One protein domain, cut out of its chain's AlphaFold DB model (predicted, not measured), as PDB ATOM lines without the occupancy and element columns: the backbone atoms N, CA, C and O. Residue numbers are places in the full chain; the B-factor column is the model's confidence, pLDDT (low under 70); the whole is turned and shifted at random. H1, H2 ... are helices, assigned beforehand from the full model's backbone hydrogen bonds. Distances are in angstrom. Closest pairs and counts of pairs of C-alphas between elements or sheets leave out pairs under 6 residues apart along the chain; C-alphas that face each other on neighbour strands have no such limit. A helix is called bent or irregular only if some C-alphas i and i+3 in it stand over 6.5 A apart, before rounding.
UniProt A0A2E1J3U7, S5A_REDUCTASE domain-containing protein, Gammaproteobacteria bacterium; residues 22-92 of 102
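This is residues 22 to 92 of the 102 residues of the protein "S5A_REDUCTASE domain-containing protein" of Gammaproteobacteria bacterium (UniProt A0A2E1J3U7). A long helix, H2, bent but running nearly straight, makes most of the length of the domain, and H1 lies side by side with its first arm, H2a, as a helical hairpin. The second arm, H2b, runs on past the hairpin, and at its far end the short helix H3 folds back. The printed part has 71 residues with three named helices, in the order H1, H2, H3, and no named strand; the class is all helix. The whole is loose, with a radius of gyration of the C-alphas of 15.6 A, and spans 50 by 21 by 15 A, a rod in outline.

H2, residues 53 to 81, was assigned as one helix by its hydrogen bonds, but it is bent: C-alphas 68 and 71 are 6.6 A apart. Its arm H2a, residues 53 to 68, is 23.3 A long from first to last C-alpha, with a kink of 26 degrees near residue 60. Its arm H2b, residues 71 to 81, measures 15.5 A and ends with C-alpha 81 at (-64.056, -35.970, -40.259). H1, residues 29 to 48, is 28.6 A long and begins with C-alpha 29 at (-48.590, -30.182, -29.391). H3, residues 85 to 91, measures 10.1 A and ends with C-alpha 91 at (-45.791, -34.771, -43.259).

H2a and H2b stand at a shallow tilt of 13 degrees. H1 and H2a form a hairpin and touch, closest at the C-alphas of Trp 38 and Pro 59, 5.9 A; they run opposite ways at a shallow tilt of 2 degrees. H1 and H2b are only just apart, at 8.1 A. H2b and H3 only just touch, only at the corner by their link, with 3 pairs of C-alphas within 8 A; the closest are those of Leu 79 and Tyr 85, 5.7 A. They run opposite ways at a steep tilt of 49 degrees. H3 is apart from H1 and H2a. Every O i to N i+4 pair is within hydrogen-bond range in H1 and H2b, against 9 of 12 in H2a and 2 of 3 in H3.

The C-alphas farthest apart, of Glu 50 and Asp 83, are 50.5 A apart. The printed part has no cut, and both links, H1 to H2 and H2 to H3, are tight. The mean pLDDT of the printed part is 87.2, and no printed residue is under 70.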
ATOM      1  N   LEU A  22     -47.291 -24.430 -34.215       85.31
ATOM      2  CA  LEU A  22     -46.966 -25.642 -33.449       85.31
ATOM      3  C   LEU A  22     -47.518 -26.919 -34.095       85.31
ATOM      4  O   LEU A  22     -46.854 -27.951 -34.077       85.31
ATOM      5  N   TRP A  23     -48.683 -26.826 -34.739       86.44
ATOM      6  CA  TRP A  23     -49.300 -27.951 -35.443       86.44
ATOM      7  C   TRP A  23     -48.518 -28.362 -36.697       86.44
ATOM      8  O   TRP A  23     -48.650 -29.473 -37.168       86.44
ATOM      9  N   ARG A  24     -47.617 -27.528 -37.229       84.56
ATOM     10  CA  ARG A  24     -46.701 -27.984 -38.292       84.56
ATOM     11  C   ARG A  24     -45.610 -28.921 -37.765       84.56
ATOM     12  O   ARG A  24     -45.003 -29.655 -38.534       84.56
ATOM     13  N   LEU A  25     -45.285 -28.814 -36.478       83.56
ATOM     14  CA  LEU A  25     -44.166 -29.531 -35.864       83.56
ATOM     15  C   LEU A  25     -44.615 -30.816 -35.174       83.56
ATOM     16  O   LEU A  25     -43.831 -31.750 -35.070       83.56
ATOM     17  N   SER A  26     -45.852 -30.854 -34.687       87.38
ATOM     18  CA  SER A  26     -46.432 -32.010 -34.016       87.38
ATOM     19  C   SER A  26     -47.921 -32.069 -34.313       87.38
ATOM     20  O   SER A  26     -48.600 -31.041 -34.294       87.38
ATOM     21  N   ARG A  27     -48.447 -33.273 -34.542       89.44
ATOM     22  CA  ARG A  27     -49.889 -33.469 -34.706       89.44
ATOM     23  C   ARG A  27     -50.654 -33.214 -33.428       89.44
ATOM     24  O   ARG A  27     -51.836 -32.926 -33.536       89.44
ATOM     25  N   HIS A  28     -49.993 -33.294 -32.271       90.06
ATOM     26  CA  HIS A  28     -50.590 -33.105 -30.953       90.06
ATOM     27  C   HIS A  28     -49.666 -32.319 -30.005       90.06
ATOM     28  O   HIS A  28     -49.213 -32.861 -28.992       90.06
ATOM     29  N   PRO A  29     -49.404 -31.023 -30.264       88.44
ATOM     30  CA  PRO A  29     -48.590 -30.182 -29.391       88.44
ATOM     31  C   PRO A  29     -49.175 -30.080 -27.972       88.44
ATOM     32  O   PRO A  29     -48.424 -29.936 -27.014       88.44
ATOM     33  N   ASN A  30     -50.496 -30.230 -27.817       89.50
ATOM     34  CA  ASN A  30     -51.147 -30.262 -26.504       89.50
ATOM     35  C   ASN A  30     -50.699 -31.475 -25.670       89.50
ATOM     36  O   ASN A  30     -50.331 -31.319 -24.511       89.50
ATOM     37  N   TYR A  31     -50.681 -32.676 -26.263       88.06
ATOM     38  CA  TYR A  31     -50.222 -33.882 -25.564       88.06
ATOM     39  C   TYR A  31     -48.718 -33.863 -25.319       88.06
ATOM     40  O   TYR A  31     -48.253 -34.406 -24.324       88.06
ATOM     41  N   PHE A  32     -47.951 -33.210 -26.193       87.94
ATOM     42  CA  PHE A  32     -46.535 -32.978 -25.937       87.94
ATOM     43  C   PHE A  32     -46.322 -32.134 -24.670       87.94
ATOM     44  O   PHE A  32     -45.501 -32.500 -23.833       87.94
ATOM     45  N   GLY A  33     -47.102 -31.060 -24.489       88.88
ATOM     46  CA  GLY A  33     -47.079 -30.255 -23.265       88.88
ATOM     47  C   GLY A  33     -47.416 -31.069 -22.013       88.88
ATOM     48  O   GLY A  33     -46.708 -30.972 -21.017       88.88
ATOM     49  N   GLU A  34     -48.430 -31.931 -22.094       89.75
ATOM     50  CA  GLU A  34     -48.812 -32.829 -20.997       89.75
ATOM     51  C   GLU A  34     -47.679 -33.808 -20.642       89.75
ATOM     52  O   GLU A  34     -47.316 -33.961 -19.478       89.75
ATOM     53  N   VAL A  35     -47.044 -34.421 -21.645       89.12
ATOM     54  CA  VAL A  35     -45.887 -35.303 -21.431       89.12
ATOM     55  C   VAL A  35     -44.726 -34.547 -20.782       89.12
ATOM     56  O   VAL A  35     -44.148 -35.039 -19.814       89.12
ATOM     57  N   MET A  36     -44.398 -33.344 -21.265       89.75
ATOM     58  CA  MET A  36     -43.359 -32.509 -20.654       89.75
ATOM     59  C   MET A  36     -43.695 -32.134 -19.211       89.75
ATOM     60  O   MET A  36     -42.799 -32.110 -18.370       89.75
ATOM     61  N   PHE A  37     -44.966 -31.865 -18.916       90.75
ATOM     62  CA  PHE A  37     -45.428 -31.543 -17.573       90.75
ATOM     63  C   PHE A  37     -45.212 -32.718 -16.610       90.75
ATOM     64  O   PHE A  37     -44.568 -32.548 -15.575       90.75
ATOM     65  N   TRP A  38     -45.643 -33.930 -16.979       89.19
ATOM     66  CA  TRP A  38     -45.452 -35.129 -16.152       89.19
ATOM     67  C   TRP A  38     -43.983 -35.510 -15.976       89.19
ATOM     68  O   TRP A  38     -43.565 -35.869 -14.874       89.19
ATOM     69  N   VAL A  39     -43.178 -35.394 -17.034       89.12
ATOM     70  CA  VAL A  39     -41.726 -35.608 -16.946       89.12
ATOM     71  C   VAL A  39     -41.079 -34.554 -16.048       89.12
ATOM     72  O   VAL A  39     -40.241 -34.899 -15.223       89.12
ATOM     73  N   GLY A  40     -41.485 -33.287 -16.151       90.75
ATOM     74  CA  GLY A  40     -40.992 -32.206 -15.299       90.75
ATOM     75  C   GLY A  40     -41.302 -32.437 -13.820       90.75
ATOM     76  O   GLY A  40     -40.409 -32.307 -12.985       90.75
ATOM     77  N   LEU A  41     -42.533 -32.844 -13.493       88.81
ATOM     78  CA  LEU A  41     -42.915 -33.232 -12.131       88.81
ATOM     79  C   LEU A  41     -42.076 -34.403 -11.617       88.81
ATOM     80  O   LEU A  41     -41.597 -34.374 -10.485       88.81
ATOM     81  N   TYR A  42     -41.864 -35.412 -12.460       87.56
ATOM     82  CA  TYR A  42     -41.048 -36.565 -12.105       87.56
ATOM     83  C   TYR A  42     -39.580 -36.183 -11.850       87.56
ATOM     84  O   TYR A  42     -38.997 -36.606 -10.853       87.56
ATOM     85  N   LEU A  43     -38.997 -35.328 -12.695       89.25
ATOM     86  CA  LEU A  43     -37.640 -34.813 -12.505       89.25
ATOM     87  C   LEU A  43     -37.515 -34.001 -11.211       89.25
ATOM     88  O   LEU A  43     -36.557 -34.188 -10.469       89.25
ATOM     89  N   MET A  44     -38.492 -33.142 -10.908       89.75
ATOM     90  CA  MET A  44     -38.514 -32.390  -9.650       89.75
ATOM     91  C   MET A  44     -38.562 -33.318  -8.429       89.75
ATOM     92  O   MET A  44     -37.850 -33.071  -7.456       89.75
ATOM     93  N   ALA A  45     -39.341 -34.403  -8.487       86.69
ATOM     94  CA  ALA A  45     -39.418 -35.385  -7.407       86.69
ATOM     95  C   ALA A  45     -38.066 -36.077  -7.154       86.69
ATOM     96  O   ALA A  45     -37.589 -36.071  -6.021       86.69
ATOM     97  N   ILE A  46     -37.401 -36.579  -8.206       86.75
ATOM     98  CA  ILE A  46     -36.086 -37.243  -8.080       86.75
ATOM     99  C   ILE A  46     -35.028 -36.312  -7.484       86.75
ATOM    100  O   ILE A  46     -34.173 -36.757  -6.723       86.75
ATOM    101  N   LEU A  47     -35.056 -35.030  -7.850       86.69
ATOM    102  CA  LEU A  47     -34.053 -34.064  -7.405       86.69
ATOM    103  C   LEU A  47     -34.251 -33.606  -5.952       86.69
ATOM    104  O   LEU A  47     -33.325 -33.045  -5.374       86.69
ATOM    105  N   THR A  48     -35.438 -33.805  -5.373       83.62
ATOM    106  CA  THR A  48     -35.788 -33.293  -4.035       83.62
ATOM    107  C   THR A  48     -35.930 -34.379  -2.974       83.62
ATOM    108  O   THR A  48     -35.716 -34.096  -1.796       83.62
ATOM    109  N   VAL A  49     -36.271 -35.609  -3.360       80.56
ATOM    110  CA  VAL A  49     -36.513 -36.730  -2.441       80.56
ATOM    111  C   VAL A  49     -35.833 -37.982  -2.985       80.56
ATOM    112  O   VAL A  49     -35.782 -38.170  -4.202       80.56
ATOM    113  N   GLU A  50     -35.360 -38.873  -2.103       81.38
ATOM    114  CA  GLU A  50     -34.968 -40.236  -2.484       81.38
ATOM    115  C   GLU A  50     -36.172 -40.953  -3.099       81.38
ATOM    116  O   GLU A  50     -37.020 -41.540  -2.426       81.38
ATOM    117  N   THR A  51     -36.285 -40.822  -4.414       77.31
ATOM    118  CA  THR A  51     -37.448 -41.271  -5.153       77.31
ATOM    119  C   THR A  51     -37.165 -42.684  -5.630       77.31
ATOM    120  O   THR A  51     -36.240 -42.890  -6.421       77.31
ATOM    121  N   PRO A  52     -37.926 -43.684  -5.171       82.06
ATOM    122  CA  PRO A  52     -37.652 -45.054  -5.546       82.06
ATOM    123  C   PRO A  52     -37.917 -45.260  -7.043       82.06
ATOM    124  O   PRO A  52     -38.870 -44.721  -7.606       82.06
ATOM    125  N   LEU A  53     -37.082 -46.072  -7.699       81.25
ATOM    126  CA  LEU A  53     -37.106 -46.266  -9.158       81.25
ATOM    127  C   LEU A  53     -38.464 -46.737  -9.701       81.25
ATOM    128  O   LEU A  53     -38.803 -46.425 -10.839       81.25
ATOM    129  N   TRP A  54     -39.274 -47.436  -8.900       83.00
ATOM    130  CA  TRP A  54     -40.618 -47.863  -9.307       83.00
ATOM    131  C   TRP A  54     -41.570 -46.688  -9.573       83.00
ATOM    132  O   TRP A  54     -42.549 -46.853 -10.298       83.00
ATOM    133  N   LEU A  55     -41.268 -45.483  -9.075       84.06
ATOM    134  CA  LEU A  55     -42.061 -44.288  -9.358       84.06
ATOM    135  C   LEU A  55     -42.000 -43.879 -10.846       84.06
ATOM    136  O   LEU A  55     -42.902 -43.183 -11.307       84.06
ATOM    137  N   LEU A  56     -41.014 -44.376 -11.619       83.56
ATOM    138  CA  LEU A  56     -40.963 -44.253 -13.091       83.56
ATOM    139  C   LEU A  56     -42.196 -44.828 -13.779       83.56
ATOM    140  O   LEU A  56     -42.548 -44.384 -14.869       83.56
ATOM    141  N   VAL A  57     -42.864 -45.802 -13.159       87.94
ATOM    142  CA  VAL A  57     -44.055 -46.430 -13.737       87.94
ATOM    143  C   VAL A  57     -45.147 -45.390 -13.992       87.94
ATOM    144  O   VAL A  57     -45.863 -45.500 -14.983       87.94
ATOM    145  N   SER A  58     -45.243 -44.343 -13.167       84.19
ATOM    146  CA  SER A  58     -46.241 -43.280 -13.330       84.19
ATOM    147  C   SER A  58     -46.063 -42.480 -14.634       84.19
ATOM    148  O   SER A  58     -46.928 -42.585 -15.510       84.19
ATOM    149  N   PRO A  59     -44.949 -41.752 -14.865       87.44
ATOM    150  CA  PRO A  59     -44.770 -41.009 -16.110       87.44
ATOM    151  C   PRO A  59     -44.683 -41.933 -17.331       87.44
ATOM    152  O   PRO A  59     -45.199 -41.590 -18.390       87.44
ATOM    153  N   VAL A  60     -44.093 -43.128 -17.200       88.75
ATOM    154  CA  VAL A  60     -43.979 -44.078 -18.318       88.75
ATOM    155  C   VAL A  60     -45.351 -44.605 -18.742       88.75
ATOM    156  O   VAL A  60     -45.652 -44.622 -19.936       88.75
ATOM    157  N   SER A  61     -46.206 -44.999 -17.793       90.25
ATOM    158  CA  SER A  61     -47.564 -45.453 -18.111       90.25
ATOM    159  C   SER A  61     -48.406 -44.337 -18.728       90.25
ATOM    160  O   SER A  61     -49.067 -44.579 -19.736       90.25
ATOM    161  N   MET A  62     -48.314 -43.104 -18.218       88.81
ATOM    162  CA  MET A  62     -48.991 -41.951 -18.821       88.81
ATOM    163  C   MET A  62     -48.543 -41.699 -20.261       88.81
ATOM    164  O   MET A  62     -49.383 -41.574 -21.154       88.81
ATOM    165  N   ILE A  63     -47.233 -41.688 -20.524       88.81
ATOM    166  CA  ILE A  63     -46.699 -41.511 -21.882       88.81
ATOM    167  C   ILE A  63     -47.197 -42.629 -22.805       88.81
ATOM    168  O   ILE A  63     -47.633 -42.346 -23.922       88.81
ATOM    169  N   MET A  64     -47.189 -43.884 -22.343       88.94
ATOM    170  CA  MET A  64     -47.712 -45.010 -23.119       88.94
ATOM    171  C   MET A  64     -49.195 -44.829 -23.463       88.94
ATOM    172  O   MET A  64     -49.576 -45.008 -24.619       88.94
ATOM    173  N   LEU A  65     -50.031 -44.419 -22.506       90.38
ATOM    174  CA  LEU A  65     -51.452 -44.164 -22.758       90.38
ATOM    175  C   LEU A  65     -51.652 -43.073 -23.818       90.38
ATOM    176  O   LEU A  65     -52.464 -43.242 -24.731       90.38
ATOM    177  N   PHE A  66     -50.882 -41.984 -23.765       88.62
ATOM    178  CA  PHE A  66     -50.976 -40.936 -24.781       88.62
ATOM    179  C   PHE A  66     -50.543 -41.420 -26.165       88.62
ATOM    180  O   PHE A  66     -51.262 -41.204 -27.141       88.62
ATOM    181  N   VAL A  67     -49.394 -42.091 -26.253       87.00
ATOM    182  CA  VAL A  67     -48.810 -42.508 -27.533       87.00
ATOM    183  C   VAL A  67     -49.621 -43.618 -28.196       87.00
ATOM    184  O   VAL A  67     -49.816 -43.567 -29.412       87.00
ATOM    185  N   PHE A  68     -50.109 -44.593 -27.427       86.56
ATOM    186  CA  PHE A  68     -50.768 -45.783 -27.970       86.56
ATOM    187  C   PHE A  68     -52.294 -45.696 -27.999       86.56
ATOM    188  O   PHE A  68     -52.909 -46.357 -28.833       86.56
ATOM    189  N   ILE A  69     -52.918 -44.895 -27.130       89.88
ATOM    190  CA  ILE A  69     -54.383 -44.832 -27.027       89.88
ATOM    191  C   ILE A  69     -54.897 -43.461 -27.460       89.88
ATOM    192  O   ILE A  69     -55.613 -43.367 -28.458       89.88
ATOM    193  N   SER A  70     -54.524 -42.394 -26.753       88.75
ATOM    194  CA  SER A  70     -55.132 -41.069 -26.954       88.75
ATOM    195  C   SER A  70     -54.827 -40.481 -28.333       88.75
ATOM    196  O   SER A  70     -55.742 -40.053 -29.040       88.75
ATOM    197  N   CYS A  71     -53.557 -40.490 -28.751       88.19
ATOM    198  CA  CYS A  71     -53.151 -39.956 -30.049       88.19
ATOM    199  C   CYS A  71     -53.765 -40.741 -31.225       88.19
ATOM    200  O   CYS A  71     -54.416 -40.103 -32.052       88.19
ATOM    201  N   PRO A  72     -53.658 -42.086 -31.312       89.75
ATOM    202  CA  PRO A  72     -54.258 -42.835 -32.417       89.75
ATOM    203  C   PRO A  72     -55.781 -42.715 -32.454       89.75
ATOM    204  O   PRO A  72     -56.371 -42.618 -33.528       89.75
ATOM    205  N   MET A  73     -56.442 -42.670 -31.292       91.31
ATOM    206  CA  MET A  73     -57.888 -42.455 -31.220       91.31
ATOM    207  C   MET A  73     -58.286 -41.095 -31.814       91.31
ATOM    208  O   MET A  73     -59.254 -41.014 -32.576       91.31
ATOM    209  N   MET A  74     -57.535 -40.034 -31.507       89.06
ATOM    210  CA  MET A  74     -57.805 -38.697 -32.038       89.06
ATOM    211  C   MET A  74     -57.430 -38.561 -33.521       89.06
ATOM    212  O   MET A  74     -58.177 -37.927 -34.272       89.06
ATOM    213  N   ASP A  75     -56.343 -39.201 -33.962       89.12
ATOM    214  CA  ASP A  75     -55.948 -39.283 -35.376       89.12
ATOM    215  C   ASP A  75     -57.048 -39.987 -36.187       89.12
ATOM    216  O   ASP A  75     -57.547 -39.438 -37.169       89.12
ATOM    217  N   ASN A  76     -57.531 -41.140 -35.716       89.62
ATOM    218  CA  ASN A  76     -58.624 -41.887 -36.347       89.62
ATOM    219  C   ASN A  76     -59.925 -41.084 -36.411       89.62
ATOM    220  O   ASN A  76     -60.647 -41.129 -37.409       89.62
ATOM    221  N   ARG A  77     -60.248 -40.329 -35.355       88.31
ATOM    222  CA  ARG A  77     -61.402 -39.424 -35.370       88.31
ATOM    223  C   ARG A  77     -61.213 -38.304 -36.391       88.31
ATOM    224  O   ARG A  77     -62.180 -37.922 -37.046       88.31
ATOM    225  N   SER A  78     -60.004 -37.772 -36.528       87.75
ATOM    226  CA  SER A  78     -59.708 -36.678 -37.457       87.75
ATOM    227  C   SER A  78     -59.747 -37.151 -38.910       87.75
ATOM    228  O   SER A  78     -60.394 -36.495 -39.719       87.75
ATOM    229  N   LEU A  79     -59.203 -38.337 -39.206       89.38
ATOM    230  CA  LEU A  79     -59.299 -39.001 -40.514       89.38
ATOM    231  C   LEU A  79     -60.748 -39.221 -40.970       89.38
ATOM    232  O   LEU A  79     -61.037 -39.115 -42.153       89.38
ATOM    233  N   LYS A  80     -61.673 -39.505 -40.044       87.88
ATOM    234  CA  LYS A  80     -63.101 -39.684 -40.373       87.88
ATOM    235  C   LYS A  80     -63.836 -38.383 -40.687       87.88
ATOM    236  O   LYS A  80     -64.875 -38.423 -41.330       87.88
ATOM    237  N   ASN A  81     -63.358 -37.255 -40.165       85.56
ATOM    238  CA  ASN A  81     -64.056 -35.970 -40.259       85.56
ATOM    239  C   ASN A  81     -63.413 -35.011 -41.271       85.56
ATOM    240  O   ASN A  81     -63.975 -33.942 -41.518       85.56
ATOM    241  N   ARG A  82     -62.214 -35.329 -41.774       84.88
ATOM    242  CA  ARG A  82     -61.395 -34.436 -42.596       84.88
ATOM    243  C   ARG A  82     -60.590 -35.229 -43.620       84.88
ATOM    244  O   ARG A  82     -59.652 -35.942 -43.258       84.88
ATOM    245  N   ASP A  83     -60.907 -35.036 -44.893       84.25
ATOM    246  CA  ASP A  83     -60.231 -35.732 -45.994       84.25
ATOM    247  C   ASP A  83     -58.776 -35.258 -46.183       84.25
ATOM    248  O   ASP A  83     -57.912 -36.023 -46.612       84.25
ATOM    249  N   ASP A  84     -58.468 -34.009 -45.805       86.75
ATOM    250  CA  ASP A  84     -57.126 -33.417 -45.904       86.75
ATOM    251  C   ASP A  84     -56.158 -33.885 -44.801       86.75
ATOM    252  O   ASP A  84     -54.940 -33.717 -44.919       86.75
ATOM    253  N   TYR A  85     -56.679 -34.511 -43.738       87.12
ATOM    254  CA  TYR A  85     -55.901 -34.896 -42.562       87.12
ATOM    255  C   TYR A  85     -54.880 -35.998 -42.857       87.12
ATOM    256  O   TYR A  85     -53.825 -36.044 -42.227       87.12
ATOM    257  N   LYS A  86     -55.146 -36.859 -43.848       87.19
ATOM    258  CA  LYS A  86     -54.208 -37.915 -44.249       87.19
ATOM    259  C   LYS A  86     -52.884 -37.332 -44.757       87.19
ATOM    260  O   LYS A  86     -51.827 -37.711 -44.269       87.19
ATOM    261  N   ASN A  87     -52.949 -36.327 -45.634       87.69
ATOM    262  CA  ASN A  87     -51.760 -35.638 -46.156       87.69
ATOM    263  C   ASN A  87     -50.974 -34.923 -45.041       87.69
ATOM    264  O   ASN A  87     -49.747 -34.837 -45.060       87.69
ATOM    265  N   TYR A  88     -51.689 -34.402 -44.044       87.88
ATOM    266  CA  TYR A  88     -51.077 -33.816 -42.857       87.88
ATOM    267  C   TYR A  88     -50.381 -34.872 -41.980       87.88
ATOM    268  O   TYR A  88     -49.293 -34.620 -41.462       87.88
ATOM    269  N   MET A  89     -50.963 -36.067 -41.858       88.06
ATOM    270  CA  MET A  89     -50.396 -37.171 -41.085       88.06
ATOM    271  C   MET A  89     -49.068 -37.687 -41.652       88.06
ATOM    272  O   MET A  89     -48.181 -38.035 -40.872       88.06
ATOM    273  N   ASP A  90     -48.913 -37.662 -42.977       85.94
ATOM    274  CA  ASP A  90     -47.698 -38.102 -43.676       85.94
ATOM    275  C   ASP A  90     -46.519 -37.126 -43.510       85.94
ATOM    276  O   ASP A  90     -45.356 -37.530 -43.525       85.94
ATOM    277  N   THR A  91     -46.809 -35.835 -43.331       85.12
ATOM    278  CA  THR A  91     -45.791 -34.771 -43.259       85.12
ATOM    279  C   THR A  91     -45.444 -34.366 -41.828       85.12
ATOM    280  O   THR A  91     -44.342 -33.872 -41.579       85.12
ATOM    281  N   THR A  92     -46.358 -34.584 -40.877       86.19
ATOM    282  CA  THR A  92     -46.223 -34.116 -39.493       86.19
ATOM    283  C   THR A  92     -46.169 -35.294 -38.510       86.19
ATOM    284  O   THR A  92     -47.078 -36.125 -38.509       86.19
TER     285      THR A  92